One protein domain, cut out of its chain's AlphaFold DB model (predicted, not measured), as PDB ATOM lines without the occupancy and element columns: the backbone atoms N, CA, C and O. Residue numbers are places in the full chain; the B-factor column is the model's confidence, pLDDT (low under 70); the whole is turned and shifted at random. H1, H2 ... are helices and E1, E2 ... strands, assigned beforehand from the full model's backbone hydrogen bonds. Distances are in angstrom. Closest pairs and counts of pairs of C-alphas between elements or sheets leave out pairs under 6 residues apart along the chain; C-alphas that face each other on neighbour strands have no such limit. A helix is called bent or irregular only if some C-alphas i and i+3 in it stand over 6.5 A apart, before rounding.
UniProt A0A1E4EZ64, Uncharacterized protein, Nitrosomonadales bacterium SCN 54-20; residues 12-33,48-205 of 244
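AT A GLANCE: This is residues 12 to 33 and 48 to 205 of the 244 residues of an uncharacterized protein of Nitrosomonadales bacterium SCN 54-20 (UniProt A0A1E4EZ64). A twisted wall of four parallel strands, E4, E1, E5 and E6 in that order, has two helices packed over one face, the long H5 and the shorter H6, which cross each other nearly at right angles. H5 and edge strand E4 lie near the middle; a small hairpin, E2 with E3, packs on H5, while H1 and H2 lie farthest from the centre. The 180 printed residues hold six named helices and six named strands, along the chain E1 H1 H2 E2 E3 H3 E4 H4 H5 E5 H6 E6, of mixed class; E2 and E3 form a separate antiparallel sheet. The whole is compact, with a radius of gyration of the C-alphas of 15.7 A, and its outline is rounded, 43 by 38 by 32 A.

HOW THE PARTS SIT: Start at residues 12 to 15, the inner strand E1. On one side of it find the edge strand E4, residues 121 to 125, parallel at 30 degrees, with N 13 and O 123 within hydrogen-bond range at 2.8 A. On the other side runs E5, residues 165 to 170, parallel at 14 degrees, with N 12 and O 166 at 2.9 A. Next to E5 is the edge strand E6, residues 196 to 202, parallel at 15 degrees, with N 167 and O 198 at 2.9 A. The sheet is twisted, its C-alphas up to 4.4 A off the best plane. Further along, H1, residues 23 to 27, only just touches H4, residues 127 to 130, with 3 pairs of C-alphas within 8 A, the closest those of Lys 26 and Asp 129 at 6.3 A. H2, residues 52 to 59, touches no helix and only grazes the sheet with residues 54 to 58. Residues 64 to 65 then make a short parallel pairing with residues 121 to 122 of E4. The hairpin of E2, residues 70 to 72, and E3, residues 101 to 103, is antiparallel at 149 degrees, with N 71 and O 102 at 2.8 A. H5, residues 135 to 157, is on the four-stranded sheet at a height of 9.0 A, along the strands, over E1 and only just over E5 with 3 C-alphas. The closest C-alphas of E3 and H5 are those of Val 101 and Ala 141, 6.3 A apart. H3, residues 105 to 113, is close to H5 but not clearly touching, the closest C-alphas being those of Ile 112 and Lys 156 at 6.0 A. E4, H4, H5 and E5 form a split strand-helix-strand unit, two parallel strands with helices between them in the chain and E1 between them in the sheet, with a right-handed crossover. E5, H6 and E6 form a strand-helix-strand unit of neighbour strands, also right-handed. H6, residues 173 to 187, is on the same face as H5, at a height of 11.1 A. With residues 135 to 143 alone H5 touches H6, about perpendicular at 84 degrees, the closest C-alphas being those of Gly 139 and Val 180 at 5.0 A. Every O i to N i+4 pair is within hydrogen-bond range in H1, H2, H3 and H5, and 9 of 11 are in H6; H4 is too short for such a pair.

IN THESE COORDINATES: Find C-alpha 12 at (-21.200, 41.027, -13.060), where E1 begins. H3 measures 12.2 A from first to last C-alpha, and E4 12.7 A. From C-alpha 135 at (-31.014, 55.476, -12.840) H5 runs 32.9 A to C-alpha 157. E5 spans 16.4 A. H6 spans 19.9 A and is only just irregular, with C-alphas 182 and 185 at 7.0 A. E6 spans 17.2 A and ends at C-alpha 202, (-14.174, 50.646, -19.474).

THE WHOLE: The two C-alphas farthest apart are those of Leu 20 and Asp 159, at 45.5 A. Residues 34 to 47 are not printed, and C-alphas 33 and 48 are 11.9 A apart across this cut. The link from E2 to E3, residues 73 to 100, is long and holds no named element. The mean pLDDT of the printed part is 84.2, and 32 residues are under 70, among them residues 26 to 33, 48 to 61 and 79 to 82.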
ATOM      1  N   ILE A  12     -20.095  40.356 -12.375       94.38
ATOM      2  CA  ILE A  12     -21.200  41.027 -13.060       94.38
ATOM      3  C   ILE A  12     -20.631  41.899 -14.181       94.38
ATOM      4  O   ILE A  12     -19.793  42.767 -13.942       94.38
ATOM      5  N   LEU A  13     -21.085  41.673 -15.410       91.12
ATOM      6  CA  LEU A  13     -20.833  42.524 -16.564       91.12
ATOM      7  C   LEU A  13     -22.025  43.458 -16.776       91.12
ATOM      8  O   LEU A  13     -23.156  43.002 -16.927       91.12
ATOM      9  N   ILE A  14     -21.755  44.756 -16.867       90.50
ATOM     10  CA  ILE A  14     -22.759  45.796 -17.091       90.50
ATOM     11  C   ILE A  14     -22.371  46.590 -18.332       90.50
ATOM     12  O   ILE A  14     -21.300  47.195 -18.384       90.50
ATOM     13  N   ARG A  15     -23.241  46.603 -19.341       84.19
ATOM     14  CA  ARG A  15     -22.999  47.323 -20.597       84.19
ATOM     15  C   ARG A  15     -23.869  48.562 -20.688       84.19
ATOM     16  O   ARG A  15     -25.080  48.468 -20.559       84.19
ATOM     17  N   GLY A  16     -23.240  49.695 -20.967       76.69
ATOM     18  CA  GLY A  16     -23.929  50.904 -21.385       76.69
ATOM     19  C   GLY A  16     -24.405  50.840 -22.830       76.69
ATOM     20  O   GLY A  16     -23.752  50.206 -23.660       76.69
ATOM     21  N   PHE A  17     -25.482  51.567 -23.105       73.19
ATOM     22  CA  PHE A  17     -25.937  51.941 -24.441       73.19
ATOM     23  C   PHE A  17     -25.735  53.444 -24.641       73.19
ATOM     24  O   PHE A  17     -25.684  54.205 -23.672       73.19
ATOM     25  N   GLY A  18     -25.573  53.849 -25.897       58.94
ATOM     26  CA  GLY A  18     -25.459  55.254 -26.281       58.94
ATOM     27  C   GLY A  18     -26.576  55.720 -27.208       58.94
ATOM     28  O   GLY A  18     -26.744  56.912 -27.369       58.94
ATOM     29  N   GLY A  19     -27.334  54.820 -27.833       62.25
ATOM     30  CA  GLY A  19     -28.353  55.189 -28.815       62.25
ATOM     31  C   GLY A  19     -29.629  55.786 -28.216       62.25
ATOM     32  O   GLY A  19     -29.914  55.660 -27.023       62.25
ATOM     33  N   LEU A  20     -30.442  56.390 -29.093       61.97
ATOM     34  CA  LEU A  20     -31.818  56.780 -28.767       61.97
ATOM     35  C   LEU A  20     -32.695  55.559 -28.467       61.97
ATOM     36  O   LEU A  20     -33.675  55.684 -27.728       61.97
ATOM     37  N   ASP A  21     -32.329  54.403 -29.013       68.12
ATOM     38  CA  ASP A  21     -32.886  53.096 -28.703       68.12
ATOM     39  C   ASP A  21     -31.815  52.157 -28.122       68.12
ATOM     40  O   ASP A  21     -30.642  52.511 -27.997       68.12
ATOM     41  N   VAL A  22     -32.272  50.978 -27.707       70.81
ATOM     42  CA  VAL A  22     -31.474  49.926 -27.065       70.81
ATOM     43  C   VAL A  22     -31.601  48.594 -27.809       70.81
ATOM     44  O   VAL A  22     -31.385  47.526 -27.233       70.81
ATOM     45  N   GLU A  23     -32.068  48.617 -29.061       76.06
ATOM     46  CA  GLU A  23     -32.447  47.393 -29.777       76.06
ATOM     47  C   GLU A  23     -31.227  46.537 -30.132       76.06
ATOM     48  O   GLU A  23     -31.291  45.305 -30.076       76.06
ATOM     49  N   ASP A  24     -30.088  47.170 -30.412       67.44
ATOM     50  CA  ASP A  24     -28.827  46.469 -30.650       67.44
ATOM     51  C   ASP A  24     -28.289  45.822 -29.363       67.44
ATOM     52  O   ASP A  24     -27.848  44.667 -29.371       67.44
ATOM     53  N   GLU A  25     -28.387  46.503 -28.220       70.19
ATOM     54  CA  GLU A  25     -28.011  45.946 -26.918       70.19
ATOM     55  C   GLU A  25     -28.943  44.812 -26.474       70.19
ATOM     56  O   GLU A  25     -28.472  43.798 -25.944       70.19
ATOM     57  N   LYS A  26     -30.250  44.931 -26.745       69.88
ATOM     58  CA  LYS A  26     -31.240  43.865 -26.523       69.88
ATOM     59  C   LYS A  26     -30.925  42.628 -27.368       69.88
ATOM     60  O   LYS A  26     -31.059  41.498 -26.879       69.88
ATOM     61  N   ARG A  27     -30.481  42.829 -28.616       67.31
ATOM     62  CA  ARG A  27     -30.116  41.760 -29.560       67.31
ATOM     63  C   ARG A  27     -28.809  41.062 -29.193       67.31
ATOM     64  O   ARG A  27     -28.669  39.868 -29.445       67.31
ATOM     65  N   ILE A  28     -27.856  41.775 -28.594       66.75
ATOM     66  CA  ILE A  28     -26.504  41.264 -28.353       66.75
ATOM     67  C   ILE A  28     -26.201  41.280 -26.854       66.75
ATOM     68  O   ILE A  28     -25.787  42.297 -26.304       66.75
ATOM     69  N   ALA A  29     -26.301  40.123 -26.193       59.19
ATOM     70  CA  ALA A  29     -25.990  40.007 -24.763       59.19
ATOM     71  C   ALA A  29     -24.496  40.255 -24.447       59.19
ATOM     72  O   ALA A  29     -24.162  40.858 -23.427       59.19
ATOM     73  N   TYR A  30     -23.577  39.857 -25.337       61.62
ATOM     74  CA  TYR A  30     -22.127  39.924 -25.106       61.62
ATOM     75  C   TYR A  30     -21.423  40.971 -25.970       61.62
ATOM     76  O   TYR A  30     -21.572  40.991 -27.183       61.62
ATOM     77  N   GLN A  31     -20.599  41.824 -25.352       58.12
ATOM     78  CA  GLN A  31     -19.864  42.868 -26.070       58.12
ATOM     79  C   GLN A  31     -18.766  42.265 -26.959       58.12
ATOM     80  O   GLN A  31     -17.792  41.723 -26.443       58.12
ATOM     81  N   GLY A  32     -18.898  42.375 -28.282       54.09
ATOM     82  CA  GLY A  32     -17.937  41.866 -29.266       54.09
ATOM     83  C   GLY A  32     -18.448  42.016 -30.702       54.09
ATOM     84  O   GLY A  32     -19.565  42.480 -30.911       54.09
ATOM     85  N   PHE A  33     -17.643  41.614 -31.690       45.06
ATOM     86  CA  PHE A  33     -17.969  41.664 -33.127       45.06
ATOM     87  C   PHE A  33     -18.967  40.569 -33.563       45.06
ATOM     88  O   PHE A  33     -18.745  39.892 -34.562       45.06
ATOM     89  N   ILE A  48     -24.681  31.645 -27.739       49.91
ATOM     90  CA  ILE A  48     -24.352  33.062 -27.884       49.91
ATOM     91  C   ILE A  48     -22.841  33.163 -28.120       49.91
ATOM     92  O   ILE A  48     -22.059  32.605 -27.347       49.91
ATOM     93  N   TYR A  49     -22.397  33.861 -29.168       47.28
ATOM     94  CA  TYR A  49     -20.962  34.063 -29.371       47.28
ATOM     95  C   TYR A  49     -20.450  35.144 -28.419       47.28
ATOM     96  O   TYR A  49     -20.894  36.293 -28.420       47.28
ATOM     97  N   GLU A  50     -19.485  34.764 -27.595       57.28
ATOM     98  CA  GLU A  50     -18.921  35.598 -26.543       57.28
ATOM     99  C   GLU A  50     -17.911  36.607 -27.099       57.28
ATOM    100  O   GLU A  50     -17.095  36.287 -27.965       57.28
ATOM    101  N   GLY A  51     -17.913  37.822 -26.549       56.78
ATOM    102  CA  GLY A  51     -16.800  38.751 -26.718       56.78
ATOM    103  C   GLY A  51     -15.486  38.164 -26.208       56.78
ATOM    104  O   GLY A  51     -15.484  37.372 -25.265       56.78
ATOM    105  N   PHE A  52     -14.354  38.585 -26.779       51.94
ATOM    106  CA  PHE A  52     -13.023  38.036 -26.473       51.94
ATOM    107  C   PHE A  52     -12.705  37.972 -24.967       51.94
ATOM    108  O   PHE A  52     -12.190  36.967 -24.484       51.94
ATOM    109  N   ILE A  53     -13.073  39.007 -24.205       61.00
ATOM    110  CA  ILE A  53     -12.855  39.061 -22.750       61.00
ATOM    111  C   ILE A  53     -13.681  37.992 -22.025       61.00
ATOM    112  O   ILE A  53     -13.181  37.330 -21.120       61.00
ATOM    113  N   LEU A  54     -14.926  37.770 -22.444       64.50
ATOM    114  CA  LEU A  54     -15.795  36.768 -21.829       64.50
ATOM    115  C   LEU A  54     -15.365  35.355 -22.197       64.50
ATOM    116  O   LEU A  54     -15.298  34.498 -21.320       64.50
ATOM    117  N   ARG A  55     -14.956  35.153 -23.453       61.22
ATOM    118  CA  ARG A  55     -14.344  33.906 -23.906       61.22
ATOM    119  C   ARG A  55     -13.092  33.579 -23.100       61.22
ATOM    120  O   ARG A  55     -12.927  32.437 -22.687       61.22
ATOM    121  N   PHE A  56     -12.237  34.570 -22.841       58.06
ATOM    122  CA  PHE A  56     -11.020  34.418 -22.044       58.06
ATOM    123  C   PHE A  56     -11.305  34.099 -20.570       58.06
ATOM    124  O   PHE A  56     -10.664  33.225 -19.982       58.06
ATOM    125  N   LEU A  57     -12.283  34.778 -19.965       67.69
ATOM    126  CA  LEU A  57     -12.704  34.501 -18.591       67.69
ATOM    127  C   LEU A  57     -13.295  33.091 -18.461       67.69
ATOM    128  O   LEU A  57     -12.998  32.369 -17.509       67.69
ATOM    129  N   LYS A  58     -14.081  32.659 -19.445       65.69
ATOM    130  CA  LYS A  58     -14.684  31.328 -19.450       65.69
ATOM    131  C   LYS A  58     -13.674  30.220 -19.769       65.69
ATOM    132  O   LYS A  58     -13.747  29.150 -19.174       65.69
ATOM    133  N   SER A  59     -12.676  30.469 -20.622       64.62
ATOM    134  CA  SER A  59     -11.671  29.464 -21.005       64.62
ATOM    135  C   SER A  59     -10.538  29.310 -19.985       64.62
ATOM    136  O   SER A  59     -10.346  28.233 -19.422       64.62
ATOM    137  N   SER A  60      -9.795  30.383 -19.707       66.44
ATOM    138  CA  SER A  60      -8.585  30.334 -18.875       66.44
ATOM    139  C   SER A  60      -8.901  30.449 -17.386       66.44
ATOM    140  O   SER A  60      -8.252  29.811 -16.556       66.44
ATOM    141  N   TRP A  61      -9.923  31.235 -17.033       68.06
ATOM    142  CA  TRP A  61     -10.308  31.466 -15.635       68.06
ATOM    143  C   TRP A  61     -11.436  30.546 -15.154       68.06
ATOM    144  O   TRP A  61     -11.690  30.482 -13.944       68.06
ATOM    145  N   ARG A  62     -12.019  29.769 -16.084       83.38
ATOM    146  CA  ARG A  62     -13.112  28.812 -15.866       83.38
ATOM    147  C   ARG A  62     -14.308  29.457 -15.175       83.38
ATOM    148  O   ARG A  62     -14.790  28.932 -14.181       83.38
ATOM    149  N   TYR A  63     -14.716  30.636 -15.644       85.62
ATOM    150  CA  TYR A  63     -16.028  31.172 -15.293       85.62
ATOM    151  C   TYR A  63     -17.114  30.473 -16.115       85.62
ATOM    152  O   TYR A  63     -16.889  30.089 -17.259       85.62
ATOM    153  N   HIS A  64     -18.295  30.329 -15.533       86.81
ATOM    154  CA  HIS A  64     -19.461  29.698 -16.129       86.81
ATOM    155  C   HIS A  64     -20.567  30.735 -16.266       86.81
ATOM    156  O   HIS A  64     -20.680  31.663 -15.466       86.81
ATOM    157  N   ASP A  65     -21.363  30.599 -17.315       84.06
ATOM    158  CA  ASP A  65     -22.431  31.536 -17.620       84.06
ATOM    159  C   ASP A  65     -23.632  31.337 -16.691       84.06
ATOM    160  O   ASP A  65     -24.162  30.232 -16.598       84.06
ATOM    161  N   ALA A  66     -24.070  32.407 -16.035       86.38
ATOM    162  CA  ALA A  66     -25.276  32.441 -15.215       86.38
ATOM    163  C   ALA A  66     -26.293  33.478 -15.726       86.38
ATOM    164  O   ALA A  66     -27.298  33.745 -15.074       86.38
ATOM    165  N   THR A  67     -26.071  34.053 -16.911       81.38
ATOM    166  CA  THR A  67     -26.866  35.172 -17.440       81.38
ATOM    167  C   THR A  67     -28.349  34.837 -17.586       81.38
ATOM    168  O   THR A  67     -29.195  35.668 -17.280       81.38
ATOM    169  N   ASN A  68     -28.676  33.608 -17.991       80.38
ATOM    170  CA  ASN A  68     -30.062  33.188 -18.233       80.38
ATOM    171  C   ASN A  68     -30.876  32.955 -16.948       80.38
ATOM    172  O   ASN A  68     -32.049  32.615 -17.032       80.38
ATOM    173  N   VAL A  69     -30.273  33.108 -15.765       86.06
ATOM    174  CA  VAL A  69     -30.977  32.990 -14.478       86.06
ATOM    175  C   VAL A  69     -31.842  34.222 -14.194       86.06
ATOM    176  O   VAL A  69     -32.786  34.136 -13.415       86.06
ATOM    177  N   VAL A  70     -31.540  35.358 -14.821       86.19
ATOM    178  CA  VAL A  70     -32.223  36.631 -14.577       86.19
ATOM    179  C   VAL A  70     -33.115  36.972 -15.767       86.19
ATOM    180  O   VAL A  70     -32.634  37.107 -16.892       86.19
ATOM    181  N   GLY A  71     -34.409  37.131 -15.511       85.19
ATOM    182  CA  GLY A  71     -35.377  37.663 -16.456       85.19
ATOM    183  C   GLY A  71     -35.570  39.167 -16.264       85.19
ATOM    184  O   GLY A  71     -35.670  39.654 -15.136       85.19
ATOM    185  N   TYR A  72     -35.646  39.892 -17.378       84.62
ATOM    186  CA  TYR A  72     -35.874  41.335 -17.420       84.62
ATOM    187  C   TYR A  72     -37.184  41.613 -18.152       84.62
ATOM    188  O   TYR A  72     -37.386  41.156 -19.280       84.62
ATOM    189  N   TYR A  73     -38.079  42.354 -17.506       83.31
ATOM    190  CA  TYR A  73     -39.440  42.584 -17.973       83.31
ATOM    191  C   TYR A  73     -39.760  44.077 -17.964       83.31
ATOM    192  O   TYR A  73     -39.357  44.812 -17.070       83.31
ATOM    193  N   ARG A  74     -40.548  44.532 -18.943       78.94
ATOM    194  CA  ARG A  74     -40.985  45.941 -19.016       78.94
ATOM    195  C   ARG A  74     -41.952  46.324 -17.889       78.94
ATOM    196  O   ARG A  74     -42.024  47.486 -17.490       78.94
ATOM    197  N   SER A  75     -42.677  45.336 -17.371       83.38
ATOM    198  CA  SER A  75     -43.674  45.465 -16.307       83.38
ATOM    199  C   SER A  75     -43.380  44.464 -15.198       83.38
ATOM    200  O   SER A  75     -42.790  43.416 -15.459       83.38
ATOM    201  N   LYS A  76     -43.811  44.778 -13.971       86.50
ATOM    202  CA  LYS A  76     -43.663  43.881 -12.822       86.50
ATOM    203  C   LYS A  76     -44.294  42.518 -13.107       86.50
ATOM    204  O   LYS A  76     -45.422  42.443 -13.595       86.50
ATOM    205  N   VAL A  77     -43.584  41.457 -12.748       84.25
ATOM    206  CA  VAL A  77     -44.093  40.086 -12.805       84.25
ATOM    207  C   VAL A  77     -44.845  39.805 -11.508       84.25
ATOM    208  O   VAL A  77     -44.240  39.501 -10.489       84.25
ATOM    209  N   THR A  78     -46.167  39.957 -11.512       79.81
ATOM    210  CA  THR A  78     -46.989  39.856 -10.289       79.81
ATOM    211  C   THR A  78     -47.456  38.444  -9.964       79.81
ATOM    212  O   THR A  78     -48.010  38.229  -8.891       79.81
ATOM    213  N   ASP A  79     -47.282  37.499 -10.886       69.06
ATOM    214  CA  ASP A  79     -47.788  36.140 -10.734       69.06
ATOM    215  C   ASP A  79     -46.636  35.139 -10.782       69.06
ATOM    216  O   ASP A  79     -45.739  35.244 -11.626       69.06
ATOM    217  N   GLY A  80     -46.661  34.172  -9.867       63.50
ATOM    218  CA  GLY A  80     -45.695  33.083  -9.821       63.50
ATOM    219  C   GLY A  80     -45.950  32.147 -10.992       63.50
ATOM    220  O   GLY A  80     -46.579  31.108 -10.821       63.50
ATOM    221  N   GLN A  81     -45.470  32.517 -12.186       60.19
ATOM    222  CA  GLN A  81     -45.662  31.744 -13.421       60.19
ATOM    223  C   GLN A  81     -45.226  30.280 -13.267       60.19
ATOM    224  O   GLN A  81     -45.699  29.415 -14.005       60.19
ATOM    225  N   PHE A  82     -44.357  29.998 -12.289       64.12
ATOM    226  CA  PHE A  82     -43.907  28.663 -11.939       64.12
ATOM    227  C   PHE A  82     -43.867  28.473 -10.416       64.12
ATOM    228  O   PHE A  82     -43.463  29.388  -9.695       64.12
ATOM    229  N   PRO A  83     -44.240  27.281  -9.913       79.75
ATOM    230  CA  PRO A  83     -44.091  26.960  -8.501       79.75
ATOM    231  C   PRO A  83     -42.612  26.995  -8.108       79.75
ATOM    232  O   PRO A  83     -41.766  26.436  -8.809       79.75
ATOM    233  N   LEU A  84     -42.307  27.628  -6.973       87.06
ATOM    234  CA  LEU A  84     -40.950  27.682  -6.440       87.06
ATOM    235  C   LEU A  84     -40.520  26.277  -5.973       87.06
ATOM    236  O   LEU A  84     -41.160  25.713  -5.082       87.06
ATOM    237  N   PRO A  85     -39.449  25.689  -6.534       90.56
ATOM    238  CA  PRO A  85     -38.916  24.417  -6.058       90.56
ATOM    239  C   PRO A  85     -38.490  24.503  -4.586       90.56
ATOM    240  O   PRO A  85     -37.841  25.468  -4.191       90.56
ATOM    241  N   ASN A  86     -38.758  23.460  -3.789       91.31
ATOM    242  CA  ASN A  86     -38.393  23.418  -2.360       91.31
ATOM    243  C   ASN A  86     -36.899  23.682  -2.104       91.31
ATOM    244  O   ASN A  86     -36.541  24.293  -1.101       91.31
ATOM    245  N   GLU A  87     -36.027  23.256  -3.021       92.31
ATOM    246  CA  GLU A  87     -34.579  23.501  -2.951       92.31
ATOM    247  C   GLU A  87     -34.214  24.992  -3.018       92.31
ATOM    248  O   GLU A  87     -33.125  25.355  -2.601       92.31
ATOM    249  N   LEU A  88     -35.111  25.855  -3.504       93.12
ATOM    250  CA  LEU A  88     -34.939  27.308  -3.558       93.12
ATOM    251  C   LEU A  88     -35.678  28.048  -2.434       93.12
ATOM    252  O   LEU A  88     -35.643  29.272  -2.400       93.12
ATOM    253  N   SER A  89     -36.307  27.341  -1.490       91.44
ATOM    254  CA  SER A  89     -37.064  27.955  -0.381       91.44
ATOM    255  C   SER A  89     -36.220  28.798   0.582       91.44
ATOM    256  O   SER A  89     -36.766  29.581   1.352       91.44
ATOM    257  N   PHE A  90     -34.890  28.660   0.537       91.12
ATOM    258  CA  PHE A  90     -33.967  29.512   1.292       91.12
ATOM    259  C   PHE A  90     -33.866  30.935   0.724       91.12
ATOM    260  O   PHE A  90     -33.336  31.819   1.393       91.12
ATOM    261  N   LEU A  91     -34.322  31.147  -0.513       92.56
ATOM    262  CA  LEU A  91     -34.334  32.448  -1.160       92.56
ATOM    263  C   LEU A  91     -35.665  33.163  -0.884       92.56
ATOM    264  O   LEU A  91     -36.723  32.541  -1.014       92.56
ATOM    265  N   PRO A  92     -35.632  34.468  -0.568       91.44
ATOM    266  CA  PRO A  92     -36.824  35.302  -0.491       91.44
ATOM    267  C   PRO A  92     -37.714  35.171  -1.733       91.44
ATOM    268  O   PRO A  92     -37.235  35.212  -2.868       91.44
ATOM    269  N   THR A  93     -39.030  35.054  -1.533       89.38
ATOM    270  CA  THR A  93     -40.001  34.915  -2.634       89.38
ATOM    271  C   THR A  93     -40.020  36.129  -3.561       89.38
ATOM    272  O   THR A  93     -40.248  35.983  -4.758       89.38
ATOM    273  N   GLU A  94     -39.705  37.311  -3.029       89.69
ATOM    274  CA  GLU A  94     -39.507  38.560  -3.779       89.69
ATOM    275  C   GLU A  94     -38.424  38.459  -4.860       89.69
ATOM    276  O   GLU A  94     -38.436  39.251  -5.797       89.69
ATOM    277  N   TYR A  95     -37.520  37.467  -4.801       90.50
ATOM    278  CA  TYR A  95     -36.580  37.220  -5.893       90.50
ATOM    279  C   TYR A  95     -37.240  36.689  -7.168       90.50
ATOM    280  O   TYR A  95     -36.685  36.856  -8.256       90.50
ATOM    281  N   PHE A  96     -38.439  36.132  -7.073       89.56
ATOM    282  CA  PHE A  96     -39.104  35.458  -8.184       89.56
ATOM    283  C   PHE A  96     -40.319  36.228  -8.717       89.56
ATOM    284  O   PHE A  96     -40.783  35.928  -9.814       89.56
ATOM    285  N   VAL A  97     -40.829  37.215  -7.970       89.38
ATOM    286  CA  VAL A  97     -42.060  37.963  -8.288       89.38
ATOM    287  C   VAL A  97     -41.996  39.418  -7.792       89.38
ATOM    288  O   VAL A  97     -41.060  39.804  -7.104       89.38
ATOM    289  N   ASP A  98     -43.012  40.209  -8.144       87.12
ATOM    290  CA  ASP A  98     -43.252  41.621  -7.787       87.12
ATOM    291  C   ASP A  98     -42.153  42.617  -8.209       87.12
ATOM    292  O   ASP A  98     -42.067  43.751  -7.729       87.12
ATOM    293  N   ASP A  99     -41.350  42.239  -9.199       86.94
ATOM    294  CA  ASP A  99     -40.301  43.088  -9.752       86.94
ATOM    295  C   ASP A  99     -40.256  42.978 -11.284       86.94
ATOM    296  O   ASP A  99     -40.858  42.089 -11.892       86.94
ATOM    297  N   LYS A 100     -39.573  43.928 -11.921       84.50
ATOM    298  CA  LYS A 100     -39.203  43.888 -13.337       84.50
ATOM    299  C   LYS A 100     -37.944  43.050 -13.577       84.50
ATOM    300  O   LYS A 100     -37.737  42.577 -14.693       84.50
ATOM    301  N   VAL A 101     -37.117  42.857 -12.549       86.31
ATOM    302  CA  VAL A 101     -35.998  41.909 -12.553       86.31
ATOM    303  C   VAL A 101     -36.360  40.728 -11.676       86.31
ATOM    304  O   VAL A 101     -36.309  40.829 -10.456       86.31
ATOM    305  N   VAL A 102     -36.698  39.592 -12.282       89.50
ATOM    306  CA  VAL A 102     -37.043  38.372 -11.541       89.50
ATOM    307  C   VAL A 102     -36.107  37.231 -11.888       89.50
ATOM    308  O   VAL A 102     -35.561  37.148 -12.984       89.50
ATOM    309  N   ILE A 103     -35.899  36.351 -10.923       90.38
ATOM    310  CA  ILE A 103     -35.085  35.158 -11.082       90.38
ATOM    311  C   ILE A 103     -35.952  34.052 -11.670       90.38
ATOM    312  O   ILE A 103     -37.036  33.780 -11.161       90.38
ATOM    313  N   ASP A 104     -35.463  33.386 -12.712       89.25
ATOM    314  CA  ASP A 104     -36.092  32.180 -13.239       89.25
ATOM    315  C   ASP A 104     -35.842  31.005 -12.267       89.25
ATOM    316  O   ASP A 104     -34.682  30.613 -12.062       89.25
ATOM    317  N   PRO A 105     -36.890  30.416 -11.652       90.25
ATOM    318  CA  PRO A 105     -36.711  29.347 -10.672       90.25
ATOM    319  C   PRO A 105     -36.045  28.095 -11.254       90.25
ATOM    320  O   PRO A 105     -35.283  27.425 -10.561       90.25
ATOM    321  N   ALA A 106     -36.300  27.755 -12.519       88.06
ATOM    322  CA  ALA A 106     -35.731  26.559 -13.137       88.06
ATOM    323  C   ALA A 106     -34.232  26.736 -13.419       88.06
ATOM    324  O   ALA A 106     -33.439  25.814 -13.202       88.06
ATOM    325  N   MET A 107     -33.824  27.923 -13.862       88.94
ATOM    326  CA  MET A 107     -32.421  28.246 -14.115       88.94
ATOM    327  C   MET A 107     -31.638  28.417 -12.811       88.94
ATOM    328  O   MET A 107     -30.523  27.901 -12.705       88.94
ATOM    329  N   ALA A 108     -32.229  29.044 -11.789       90.81
ATOM    330  CA  ALA A 108     -31.642  29.087 -10.449       90.81
ATOM    331  C   ALA A 108     -31.460  27.673  -9.870       90.81
ATOM    332  O   ALA A 108     -30.390  27.354  -9.345       90.81
ATOM    333  N   LEU A 109     -32.458  26.794 -10.041       91.81
ATOM    334  CA  LEU A 109     -32.387  25.388  -9.637       91.81
ATOM    335  C   LEU A 109     -31.248  24.644 -10.351       91.81
ATOM    336  O   LEU A 109     -30.498  23.888  -9.733       91.81
ATOM    337  N   ASN A 110     -31.078  24.870 -11.654       90.62
ATOM    338  CA  ASN A 110     -29.968  24.293 -12.407       90.62
ATOM    339  C   ASN A 110     -28.608  24.770 -11.859       90.62
ATOM    340  O   ASN A 110     -27.693  23.971 -11.644       90.62
ATOM    341  N   LEU A 111     -28.494  26.063 -11.544       90.56
ATOM    342  CA  LEU A 111     -27.266  26.647 -11.011       90.56
ATOM    343  C   LEU A 111     -26.905  26.119  -9.611       90.56
ATOM    344  O   LEU A 111     -25.717  25.972  -9.308       90.56
ATOM    345  N   ILE A 112     -27.886  25.772  -8.769       91.50
ATOM    346  CA  ILE A 112     -27.597  25.118  -7.480       91.50
ATOM    347  C   ILE A 112     -27.219  23.640  -7.637       91.50
ATOM    348  O   ILE A 112     -26.360  23.152  -6.904       91.50
ATOM    349  N   ARG A 113     -27.794  22.940  -8.625       92.38
ATOM    350  CA  ARG A 113     -27.570  21.502  -8.863       92.38
ATOM    351  C   ARG A 113     -26.291  21.186  -9.633       92.38
ATOM    352  O   ARG A 113     -25.760  20.083  -9.501       92.38
ATOM    353  N   THR A 114     -25.790  22.115 -10.446       90.06
ATOM    354  CA  THR A 114     -24.543  21.898 -11.190       90.06
ATOM    355  C   THR A 114     -23.340  21.738 -10.254       90.06
ATOM    356  O   THR A 114     -23.313  22.288  -9.152       90.06
ATOM    357  N   LYS A 115     -22.308  21.015 -10.702       90.12
ATOM    358  CA  LYS A 115     -21.048  20.825  -9.960       90.12
ATOM    359  C   LYS A 115     -20.110  22.034 -10.033       90.12
ATOM    360  O   LYS A 115     -19.090  22.040  -9.350       90.12
ATOM    361  N   GLU A 116     -20.445  23.030 -10.851       90.31
ATOM    362  CA  GLU A 116     -19.597  24.204 -11.052       90.31
ATOM    363  C   GLU A 116     -19.498  25.085  -9.806       90.31
ATOM    364  O   GLU A 116     -20.453  25.215  -9.034       90.31
ATOM    365  N   ASP A 117     -18.334  25.710  -9.641       91.62
ATOM    366  CA  ASP A 117     -18.014  26.599  -8.525       91.62
ATOM    367  C   ASP A 117     -18.864  27.885  -8.604       91.62
ATOM    368  O   ASP A 117     -18.738  28.638  -9.575       91.62
ATOM    369  N   PRO A 118     -19.714  28.182  -7.601       92.81
ATOM    370  CA  PRO A 118     -20.557  29.377  -7.623       92.81
ATOM    371  C   PRO A 118     -19.754  30.682  -7.521       92.81
ATOM    372  O   PRO A 118     -20.248  31.733  -7.908       92.81
ATOM    373  N   LEU A 119     -18.493  30.639  -7.075       93.94
ATOM    374  CA  LEU A 119     -17.598  31.803  -7.111       93.94
ATOM    375  C   LEU A 119     -17.079  32.121  -8.513       93.94
ATOM    376  O   LEU A 119     -16.425  33.140  -8.720       93.94
ATOM    377  N   ARG A 120     -17.343  31.245  -9.482       93.19
ATOM    378  CA  ARG A 120     -16.917  31.363 -10.874       93.19
ATOM    379  C   ARG A 120     -18.110  31.555 -11.798       93.19
ATOM    380  O   ARG A 120     -18.162  30.987 -12.877       93.19
ATOM    381  N   THR A 121     -19.081  32.356 -11.393       92.50
ATOM    382  CA  THR A 121     -20.246  32.686 -12.224       92.50
ATOM    383  C   THR A 121     -20.083  34.049 -12.883       92.50
ATOM    384  O   THR A 121     -19.665  35.001 -12.221       92.50
ATOM    385  N   LEU A 122     -20.432  34.143 -14.164       90.50
ATOM    386  CA  LEU A 122     -20.536  35.383 -14.924       90.50
ATOM    387  C   LEU A 122     -22.012  35.734 -15.140       90.50
ATOM    388  O   LEU A 122     -22.768  34.919 -15.662       90.50
ATOM    389  N   TRP A 123     -22.374  36.970 -14.821       91.19
ATOM    390  CA  TRP A 123     -23.729  37.502 -14.923       91.19
ATOM    391  C   TRP A 123     -23.724  38.734 -15.818       91.19
ATOM    392  O   TRP A 123     -22.943  39.649 -15.571       91.19
ATOM    393  N   VAL A 124     -24.586  38.803 -16.830       87.94
ATOM    394  CA  VAL A 124     -24.797  40.058 -17.569       87.94
ATOM    395  C   VAL A 124     -26.007  40.783 -17.002       87.94
ATOM    396  O   VAL A 124     -27.122  40.261 -17.041       87.94
ATOM    397  N   PHE A 125     -25.789  42.000 -16.505       91.62
ATOM    398  CA  PHE A 125     -26.866  42.876 -16.066       91.62
ATOM    399  C   PHE A 125     -27.429  43.663 -17.252       91.62
ATOM    400  O   PHE A 125     -26.846  44.657 -17.694       91.62
ATOM    401  N   ARG A 126     -28.557  43.192 -17.785       87.31
ATOM    402  CA  ARG A 126     -29.205  43.716 -18.997       87.31
ATOM    403  C   ARG A 126     -30.266  44.769 -18.670       87.31
ATOM    404  O   ARG A 126     -31.411  44.670 -19.093       87.31
ATOM    405  N   TYR A 127     -29.897  45.795 -17.908       87.06
ATOM    406  CA  TYR A 127     -30.840  46.821 -17.434       87.06
ATOM    407  C   TYR A 127     -31.592  47.560 -18.556       87.06
ATOM    408  O   TYR A 127     -32.693  48.056 -18.343       87.06
ATOM    409  N   TYR A 128     -31.033  47.599 -19.764       83.19
ATOM    410  CA  TYR A 128     -31.673  48.150 -20.959       83.19
ATOM    411  C   TYR A 128     -32.903  47.354 -21.437       83.19
ATOM    412  O   TYR A 128     -33.729  47.887 -22.175       83.19
ATOM    413  N   ASP A 129     -33.083  46.106 -20.999       82.56
ATOM    414  CA  ASP A 129     -34.300  45.332 -21.274       82.56
ATOM    415  C   ASP A 129     -35.511  45.827 -20.459       82.56
ATOM    416  O   ASP A 129     -36.652  45.522 -20.813       82.56
ATOM    417  N   LEU A 130     -35.278  46.598 -19.387       82.25
ATOM    418  CA  LEU A 130     -36.333  47.122 -18.511       82.25
ATOM    419  C   LEU A 130     -37.178  48.208 -19.183       82.25
ATOM    420  O   LEU A 130     -38.293  48.474 -18.738       82.25
ATOM    421  N   ASP A 131     -36.662  48.819 -20.257       76.69
ATOM    422  CA  ASP A 131     -37.323  49.903 -21.004       76.69
ATOM    423  C   ASP A 131     -37.644  51.144 -20.139       76.69
ATOM    424  O   ASP A 131     -38.365  52.045 -20.561       76.69
ATOM    425  N   ASP A 132     -37.093  51.211 -18.922       77.19
ATOM    426  CA  ASP A 132     -37.072  52.407 -18.082       77.19
ATOM    427  C   ASP A 132     -35.985  53.377 -18.574       77.19
ATOM    428  O   ASP A 132     -35.137  53.001 -19.376       77.19
ATOM    429  N   ARG A 133     -35.968  54.621 -18.083       74.75
ATOM    430  CA  ARG A 133     -34.864  55.590 -18.290       74.75
ATOM    431  C   ARG A 133     -34.425  56.269 -16.990       74.75
ATOM    432  O   ARG A 133     -33.952  57.400 -17.005       74.75
ATOM    433  N   LYS A 134     -34.623  55.592 -15.856       84.00
ATOM    434  CA  LYS A 134     -34.377  56.138 -14.515       84.00
ATOM    435  C   LYS A 134     -33.254  55.373 -13.836       84.00
ATOM    436  O   LYS A 134     -33.371  54.161 -13.639       84.00
ATOM    437  N   PHE A 135     -32.199  56.084 -13.448       85.19
ATOM    438  CA  PHE A 135     -31.014  55.476 -12.840       85.19
ATOM    439  C   PHE A 135     -31.344  54.806 -11.512       85.19
ATOM    440  O   PHE A 135     -30.875  53.698 -11.260       85.19
ATOM    441  N   LYS A 136     -32.247  55.409 -10.735       88.00
ATOM    442  CA  LYS A 136     -32.756  54.831  -9.491       88.00
ATOM    443  C   LYS A 136     -33.313  53.413  -9.673       88.00
ATOM    444  O   LYS A 136     -32.912  52.510  -8.950       88.00
ATOM    445  N   ILE A 137     -34.177  53.203 -10.673       88.94
ATOM    446  CA  ILE A 137     -34.795  51.889 -10.938       88.94
ATOM    447  C   ILE A 137     -33.721  50.865 -11.318       88.94
ATOM    448  O   ILE A 137     -33.708  49.743 -10.819       88.94
ATOM    449  N   TYR A 138     -32.789  51.255 -12.187       90.88
ATOM    450  CA  TYR A 138     -31.683  50.385 -12.574       90.88
ATOM    451  C   TYR A 138     -30.766  50.047 -11.395       90.88
ATOM    452  O   TYR A 138     -30.261  48.926 -11.313       90.88
ATOM    453  N   GLY A 139     -30.539  51.006 -10.498       93.44
ATOM    454  CA  GLY A 139     -29.718  50.823  -9.313       93.44
ATOM    455  C   GLY A 139     -30.349  49.849  -8.326       93.44
ATOM    456  O   GLY A 139     -29.691  48.898  -7.905       93.44
ATOM    457  N   GLU A 140     -31.638  50.023  -8.027       93.38
ATOM    458  CA  GLU A 140     -32.427  49.108  -7.188       93.38
ATOM    459  C   GLU A 140     -32.388  47.676  -7.750       93.38
ATOM    460  O   GLU A 140     -32.083  46.720  -7.032       93.38
ATOM    461  N   ALA A 141     -32.576  47.535  -9.064       92.75
ATOM    462  CA  ALA A 141     -32.479  46.260  -9.763       92.75
ATOM    463  C   ALA A 141     -31.078  45.619  -9.677       92.75
ATOM    464  O   ALA A 141     -30.962  44.402  -9.496       92.75
ATOM    465  N   LEU A 142     -30.001  46.411  -9.781       95.56
ATOM    466  CA  LEU A 142     -28.633  45.904  -9.642       95.56
ATOM    467  C   LEU A 142     -28.352  45.432  -8.211       95.56
ATOM    468  O   LEU A 142     -27.789  44.352  -8.034       95.56
ATOM    469  N   VAL A 143     -28.766  46.196  -7.196       96.00
ATOM    470  CA  VAL A 143     -28.625  45.804  -5.780       96.00
ATOM    471  C   VAL A 143     -29.336  44.480  -5.520       96.00
ATOM    472  O   VAL A 143     -28.746  43.559  -4.955       96.00
ATOM    473  N   ARG A 144     -30.566  44.346  -6.016       94.81
ATOM    474  CA  ARG A 144     -31.351  43.120  -5.893       94.81
ATOM    475  C   ARG A 144     -30.664  41.916  -6.546       94.81
ATOM    476  O   ARG A 144     -30.650  40.827  -5.973       94.81
ATOM    477  N   LEU A 145     -30.071  42.095  -7.731       95.69
ATOM    478  CA  LEU A 145     -29.287  41.047  -8.392       95.69
ATOM    479  C   LEU A 145     -28.055  40.653  -7.562       95.69
ATOM    480  O   LEU A 145     -27.771  39.465  -7.417       95.69
ATOM    481  N   ILE A 146     -27.335  41.631  -7.009       97.31
ATOM    482  CA  ILE A 146     -26.173  41.375  -6.151       97.31
ATOM    483  C   ILE A 146     -26.592  40.531  -4.943       97.31
ATOM    484  O   ILE A 146     -25.965  39.507  -4.679       97.31
ATOM    485  N   ASP A 147     -27.676  40.892  -4.260       96.44
ATOM    486  CA  ASP A 147     -28.150  40.166  -3.076       96.44
ATOM    487  C   ASP A 147     -28.550  38.722  -3.392       96.44
ATOM    488  O   ASP A 147     -28.166  37.792  -2.672       96.44
ATOM    489  N   PHE A 148     -29.216  38.510  -4.529       95.94
ATOM    490  CA  PHE A 148     -29.524  37.171  -5.018       95.94
ATOM    491  C   PHE A 148     -28.256  36.335  -5.262       95.94
ATOM    492  O   PHE A 148     -28.152  35.212  -4.763       95.94
ATOM    493  N   ILE A 149     -27.269  36.870  -5.994       96.50
ATOM    494  CA  ILE A 149     -26.015  36.161  -6.313       96.50
ATOM    495  C   ILE A 149     -25.280  35.752  -5.034       96.50
ATOM    496  O   ILE A 149     -24.745  34.640  -4.941       96.50
ATOM    497  N   ARG A 150     -25.257  36.649  -4.044       96.69
ATOM    498  CA  ARG A 150     -24.600  36.440  -2.752       96.69
ATOM    499  C   ARG A 150     -25.291  35.338  -1.951       96.69
ATOM    500  O   ARG A 150     -24.621  34.376  -1.564       96.69
ATOM    501  N   SER A 151     -26.616  35.416  -1.824       95.69
ATOM    502  CA  SER A 151     -27.450  34.417  -1.140       95.69
ATOM    503  C   SER A 151     -27.317  33.028  -1.773       95.69
ATOM    504  O   SER A 151     -27.068  32.030  -1.091       95.69
ATOM    505  N   LEU A 152     -27.418  32.958  -3.105       95.06
ATOM    506  CA  LEU A 152     -27.294  31.721  -3.873       95.06
ATOM    507  C   LEU A 152     -25.918  31.071  -3.672       95.06
ATOM    508  O   LEU A 152     -25.808  29.861  -3.455       95.06
ATOM    509  N   THR A 153     -24.861  31.881  -3.740       95.25
ATOM    510  CA  THR A 153     -23.487  31.397  -3.602       95.25
ATOM    511  C   THR A 153     -23.204  30.877  -2.196       95.25
ATOM    512  O   THR A 153     -22.644  29.785  -2.066       95.25
ATOM    513  N   ALA A 154     -23.614  31.611  -1.156       95.12
ATOM    514  CA  ALA A 154     -23.464  31.191   0.238       95.12
ATOM    515  C   ALA A 154     -24.161  29.848   0.499       95.12
ATOM    516  O   ALA A 154     -23.582  28.934   1.094       95.12
ATOM    517  N   HIS A 155     -25.384  29.696  -0.019       94.12
ATOM    518  CA  HIS A 155     -26.137  28.455   0.103       94.12
ATOM    519  C   HIS A 155     -25.434  27.286  -0.594       94.12
ATOM    520  O   HIS A 155     -25.202  26.242   0.018       94.12
ATOM    521  N   LYS A 156     -25.032  27.460  -1.859       93.62
ATOM    522  CA  LYS A 156     -24.378  26.392  -2.626       93.62
ATOM    523  C   LYS A 156     -23.044  25.954  -2.013       93.62
ATOM    524  O   LYS A 156     -22.722  24.765  -2.030       93.62
ATOM    525  N   ARG A 157     -22.278  26.892  -1.448       93.56
ATOM    526  CA  ARG A 157     -21.020  26.602  -0.741       93.56
ATOM    527  C   ARG A 157     -21.230  25.939   0.619       93.56
ATOM    528  O   ARG A 157     -20.309  25.286   1.102       93.56
ATOM    529  N   ARG A 158     -22.427  26.064   1.206       90.06
ATOM    530  CA  ARG A 158     -22.791  25.548   2.538       90.06
ATOM    531  C   ARG A 158     -21.909  26.081   3.670       90.06
ATOM    532  O   ARG A 158     -21.763  25.427   4.695       90.06
ATOM    533  N   ASP A 159     -21.329  27.262   3.487       87.12
ATOM    534  CA  ASP A 159     -20.516  27.934   4.503       87.12
ATOM    535  C   ASP A 159     -21.217  29.153   5.116       87.12
ATOM    536  O   ASP A 159     -20.694  29.750   6.053       87.12
ATOM    537  N   GLY A 160     -22.405  29.514   4.609       83.19
ATOM    538  CA  GLY A 160     -23.193  30.650   5.093       83.19
ATOM    539  C   GLY A 160     -22.536  32.009   4.843       83.19
ATOM    540  O   GLY A 160     -23.073  33.025   5.273       83.19
ATOM    541  N   ASN A 161     -21.392  32.043   4.154       90.69
ATOM    542  CA  ASN A 161     -20.650  33.264   3.909       90.69
ATOM    543  C   ASN A 161     -21.036  33.837   2.547       90.69
ATOM    544  O   ASN A 161     -20.676  33.299   1.497       90.69
ATOM    545  N   GLU A 162     -21.761  34.949   2.576       95.19
ATOM    546  CA  GLU A 162     -22.105  35.716   1.388       95.19
ATOM    547  C   GLU A 162     -20.854  36.376   0.792       95.19
ATOM    548  O   GLU A 162     -20.319  37.326   1.375       95.19
ATOM    549  N   PRO A 163     -20.364  35.917  -0.376       95.12
ATOM    550  CA  PRO A 163     -19.184  36.520  -0.977       95.12
ATOM    551  C   PRO A 163     -19.473  37.957  -1.420       95.12
ATOM    552  O   PRO A 163     -20.614  38.343  -1.651       95.12
ATOM    553  N   LEU A 164     -18.427  38.753  -1.612       95.81
ATOM    554  CA  LEU A 164     -18.535  39.989  -2.386       95.81
ATOM    555  C   LEU A 164     -18.624  39.665  -3.886       95.81
ATOM    556  O   LEU A 164     -18.261  38.568  -4.313       95.81
ATOM    557  N   VAL A 165     -19.033  40.634  -4.702       95.94
ATOM    558  CA  VAL A 165     -19.008  40.516  -6.169       95.94
ATOM    559  C   VAL A 165     -17.942  41.412  -6.798       95.94
ATOM    560  O   VAL A 165     -17.540  42.431  -6.234       95.94
ATOM    561  N   ASN A 166     -17.484  41.045  -7.992       95.00
ATOM    562  CA  ASN A 166     -16.701  41.920  -8.860       95.00
ATOM    563  C   ASN A 166     -17.590  42.457  -9.985       95.00
ATOM    564  O   ASN A 166     -18.423  41.725 -10.515       95.00
ATOM    565  N   ILE A 167     -17.377  43.707 -10.391       94.75
ATOM    566  CA  ILE A 167     -18.141  44.350 -11.464       94.75
ATOM    567  C   ILE A 167     -17.200  44.813 -12.578       94.75
ATOM    568  O   ILE A 167     -16.193  45.474 -12.323       94.75
ATOM    569  N   ILE A 168     -17.547  44.497 -13.824       91.69
ATOM    570  CA  ILE A 168     -16.980  45.118 -15.023       91.69
ATOM    571  C   ILE A 168     -18.088  45.942 -15.660       91.69
ATOM    572  O   ILE A 168     -19.117  45.404 -16.062       91.69
ATOM    573  N   ALA A 169     -17.874  47.242 -15.765       90.12
ATOM    574  CA  ALA A 169     -18.843  48.181 -16.290       90.12
ATOM    575  C   ALA A 169     -18.285  48.890 -17.524       90.12
ATOM    576  O   ALA A 169     -17.157  49.376 -17.519       90.12
ATOM    577  N   HIS A 170     -19.072  48.953 -18.590       86.44
ATOM    578  CA  HIS A 170     -18.688  49.582 -19.849       86.44
ATOM    579  C   HIS A 170     -19.591  50.774 -20.170       86.44
ATOM    580  O   HIS A 170     -20.807  50.677 -19.995       86.44
ATOM    581  N   SER A 171     -19.031  51.863 -20.709       82.88
ATOM    582  CA  SER A 171     -19.786  53.053 -21.135       82.88
ATOM    583  C   SER A 171     -20.708  53.560 -20.004       82.88
ATOM    584  O   SER A 171     -20.261  53.660 -18.855       82.88
ATOM    585  N   MET A 172     -21.986  53.837 -20.289       84.06
ATOM    586  CA  MET A 172     -23.013  54.244 -19.321       84.06
ATOM    587  C   MET A 172     -23.217  53.249 -18.166       84.06
ATOM    588  O   MET A 172     -23.600  53.660 -17.074       84.06
ATOM    589  N   GLY A 173     -22.873  51.970 -18.343       87.50
ATOM    590  CA  GLY A 173     -22.916  50.988 -17.258       87.50
ATOM    591  C   GLY A 173     -22.059  51.399 -16.057       87.50
ATOM    592  O   GLY A 173     -22.396  51.075 -14.923       87.50
ATOM    593  N   GLY A 174     -20.979  52.160 -16.268       88.50
ATOM    594  CA  GLY A 174     -20.168  52.678 -15.162       88.50
ATOM    595  C   GLY A 174     -20.830  53.824 -14.393       88.50
ATOM    596  O   GLY A 174     -20.600  53.945 -13.192       88.50
ATOM    597  N   LEU A 175     -21.692  54.619 -15.039       87.12
ATOM    598  CA  LEU A 175     -22.512  55.623 -14.348       87.12
ATOM    599  C   LEU A 175     -23.578  54.954 -13.482       87.12
ATOM    600  O   LEU A 175     -23.819  55.383 -12.363       87.12
ATOM    601  N   LEU A 176     -24.146  53.846 -13.955       90.62
ATOM    602  CA  LEU A 176     -25.092  53.055 -13.175       90.62
ATOM    603  C   LEU A 176     -24.435  52.457 -11.923       90.62
ATOM    604  O   LEU A 176     -24.997  52.506 -10.836       90.62
ATOM    605  N   VAL A 177     -23.216  51.925 -12.044       93.31
ATOM    606  CA  VAL A 177     -22.472  51.445 -10.866       93.31
ATOM    607  C   VAL A 177     -22.205  52.583  -9.884       93.31
ATOM    608  O   VAL A 177     -22.271  52.388  -8.674       93.31
ATOM    609  N   ARG A 178     -21.931  53.782 -10.401       90.12
ATOM    610  CA  ARG A 178     -21.733  54.973  -9.582       90.12
ATOM    611  C   ARG A 178     -23.010  55.382  -8.838       90.12
ATOM    612  O   ARG A 178     -22.914  55.606  -7.636       90.12
ATOM    613  N   GLU A 179     -24.166  55.394  -9.507       91.50
ATOM    614  CA  GLU A 179     -25.486  55.594  -8.878       91.50
ATOM    615  C   GLU A 179     -25.678  54.637  -7.697       91.50
ATOM    616  O   GLU A 179     -26.014  55.050  -6.592       91.50
ATOM    617  N   VAL A 180     -25.395  53.346  -7.903       94.94
ATOM    618  CA  VAL A 180     -25.584  52.331  -6.860       94.94
ATOM    619  C   VAL A 180     -24.726  52.590  -5.629       94.94
ATOM    620  O   VAL A 180     -25.192  52.435  -4.500       94.94
ATOM    621  N   ILE A 181     -23.474  52.991  -5.833       93.88
ATOM    622  CA  ILE A 181     -22.519  53.208  -4.744       93.88
ATOM    623  C   ILE A 181     -22.818  54.494  -3.980       93.88
ATOM    624  O   ILE A 181     -22.679  54.511  -2.758       93.88
ATOM    625  N   GLN A 182     -23.181  55.561  -4.691       89.62
ATOM    626  CA  GLN A 182     -23.335  56.898  -4.113       89.62
ATOM    627  C   GLN A 182     -24.747  57.140  -3.567       89.62
ATOM    628  O   GLN A 182     -24.887  57.813  -2.548       89.62
ATOM    629  N   ARG A 183     -25.762  56.501  -4.166       91.00
ATOM    630  CA  ARG A 183     -27.179  56.685  -3.822       91.00
ATOM    631  C   ARG A 183     -27.850  55.419  -3.356       91.00
ATOM    632  O   ARG A 183     -28.234  55.337  -2.200       91.00
ATOM    633  N   THR A 184     -27.968  54.405  -4.213       94.81
ATOM    634  CA  THR A 184     -28.876  53.277  -3.930       94.81
ATOM    635  C   THR A 184     -28.521  52.536  -2.634       94.81
ATOM    636  O   THR A 184     -29.404  52.233  -1.825       94.81
ATOM    637  N   TYR A 185     -27.236  52.256  -2.394       95.94
ATOM    638  CA  TYR A 185     -26.805  51.668  -1.125       95.94
ATOM    639  C   TYR A 185     -26.982  52.646   0.054       95.94
ATOM    640  O   TYR A 185     -27.678  52.273   1.001       95.94
ATOM    641  N   PRO A 186     -26.449  53.885   0.023       94.19
ATOM    642  CA  PRO A 186     -26.656  54.850   1.108       94.19
ATOM    643  C   PRO A 186     -28.122  55.142   1.457       94.19
ATOM    644  O   PRO A 186     -28.460  55.163   2.640       94.19
ATOM    645  N   ASP A 187     -29.000  55.283   0.464       93.81
ATOM    646  CA  ASP A 187     -30.440  55.536   0.635       93.81
ATOM    647  C   ASP A 187     -31.150  54.389   1.364       93.81
ATOM    648  O   ASP A 187     -32.133  54.604   2.073       93.81
ATOM    649  N   SER A 188     -30.635  53.163   1.229       92.00
ATOM    650  CA  SER A 188     -31.110  51.983   1.961       92.00
ATOM    651  C   SER A 188     -30.351  51.734   3.272       92.00
ATOM    652  O   SER A 188     -30.539  50.698   3.911       92.00
ATOM    653  N   GLY A 189     -29.490  52.667   3.699       94.81
ATOM    654  CA  GLY A 189     -28.674  52.549   4.912       94.81
ATOM    655  C   GLY A 189     -27.545  51.518   4.810       94.81
ATOM    656  O   GLY A 189     -26.978  51.114   5.826       94.81
ATOM    657  N   ARG A 190     -27.217  51.074   3.594       95.94
ATOM    658  CA  ARG A 190     -26.219  50.044   3.290       95.94
ATOM    659  C   ARG A 190     -24.942  50.685   2.741       95.94
ATOM    660  O   ARG A 190     -24.962  51.793   2.212       95.94
ATOM    661  N   LYS A 191     -23.808  49.986   2.841       95.19
ATOM    662  CA  LYS A 191     -22.531  50.430   2.259       95.19
ATOM    663  C   LYS A 191     -22.123  49.498   1.134       95.19
ATOM    664  O   LYS A 191     -22.076  48.290   1.332       95.19
ATOM    665  N   ALA A 192     -21.783  50.059  -0.025       94.50
ATOM    666  CA  ALA A 192     -21.377  49.279  -1.193       94.50
ATOM    667  C   ALA A 192     -20.205  48.323  -0.899       94.50
ATOM    668  O   ALA A 192     -20.185  47.203  -1.407       94.50
ATOM    669  N   ASP A 193     -19.277  48.739  -0.037       93.94
ATOM    670  CA  ASP A 193     -18.095  47.989   0.406       93.94
ATOM    671  C   ASP A 193     -18.423  46.625   1.041       93.94
ATOM    672  O   ASP A 193     -17.576  45.731   1.047       93.94
ATOM    673  N   ASP A 194     -19.641  46.461   1.567       95.44
ATOM    674  CA  ASP A 194     -20.109  45.214   2.181       95.44
ATOM    675  C   ASP A 194     -20.641  44.210   1.134       95.44
ATOM    676  O   ASP A 194     -20.898  43.048   1.449       95.44
ATOM    677  N   TYR A 195     -20.777  44.641  -0.127       96.81
ATOM    678  CA  TYR A 195     -21.360  43.859  -1.225       96.81
ATOM    679  C   TYR A 195     -20.431  43.734  -2.440       96.81
ATOM    680  O   TYR A 195     -20.454  42.714  -3.135       96.81
ATOM    681  N   ILE A 196     -19.586  44.738  -2.696       95.75
ATOM    682  CA  ILE A 196     -18.752  44.849  -3.897       95.75
ATOM    683  C   ILE A 196     -17.269  44.876  -3.513       95.75
ATOM    684  O   ILE A 196     -16.821  45.722  -2.746       95.75
ATOM    685  N   ASN A 197     -16.479  43.974  -4.100       94.69
ATOM    686  CA  ASN A 197     -15.030  43.895  -3.887       94.69
ATOM    687  C   ASN A 197     -14.256  44.825  -4.825       94.69
ATOM    688  O   ASN A 197     -13.375  45.563  -4.388       94.69
ATOM    689  N   LYS A 198     -14.529  44.753  -6.134       91.38
ATOM    690  CA  LYS A 198     -13.812  45.527  -7.160       91.38
ATOM    691  C   LYS A 198     -14.737  45.935  -8.288       91.38
ATOM    692  O   LYS A 198     -15.604  45.167  -8.700       91.38
ATOM    693  N   ILE A 199     -14.463  47.111  -8.837       91.00
ATOM    694  CA  ILE A 199     -15.126  47.645 -10.022       91.00
ATOM    695  C   ILE A 199     -14.056  47.997 -11.045       91.00
ATOM    696  O   ILE A 199     -13.090  48.693 -10.736       91.00
ATOM    697  N   VAL A 200     -14.244  47.529 -12.271       89.25
ATOM    698  CA  VAL A 200     -13.466  47.938 -13.438       89.25
ATOM    699  C   VAL A 200     -14.405  48.691 -14.365       89.25
ATOM    700  O   VAL A 200     -15.419  48.141 -14.782       89.25
ATOM    701  N   THR A 201     -14.074  49.937 -14.694       82.56
ATOM    702  CA  THR A 201     -14.814  50.727 -15.685       82.56
ATOM    703  C   THR A 201     -14.037  50.790 -16.998       82.56
ATOM    704  O   THR A 201     -12.815  50.932 -17.001       82.56
ATOM    705  N   LEU A 202     -14.738  50.656 -18.124       81.25
ATOM    706  CA  LEU A 202     -14.174  50.646 -19.474       81.25
ATOM    707  C   LEU A 202     -14.923  51.662 -20.335       81.25
ATOM    708  O   LEU A 202     -16.116  51.504 -20.591       81.25
ATOM    709  N   GLY A 203     -14.239  52.717 -20.781       74.06
ATOM    710  CA  GLY A 203     -14.864  53.751 -21.615       74.06
ATOM    711  C   GLY A 203     -16.027  54.480 -20.929       74.06
ATOM    712  O   GLY A 203     -16.908  55.001 -21.607       74.06
ATOM    713  N   THR A 204     -16.067  54.488 -19.594       75.56
ATOM    714  CA  THR A 204     -17.070  55.229 -18.824       75.56
ATOM    715  C   THR A 204     -16.667  56.703 -18.757       75.56
ATOM    716  O   THR A 204     -15.517  56.998 -18.436       75.56
ATOM    717  N   PRO A 205     -17.577  57.651 -19.017       65.81
ATOM    718  CA  PRO A 205     -17.280  59.074 -18.882       65.81
ATOM    719  C   PRO A 205     -16.980  59.427 -17.412       65.81
ATOM    720  O   PRO A 205     -17.874  59.520 -16.577       65.81
TER     721      PRO A 205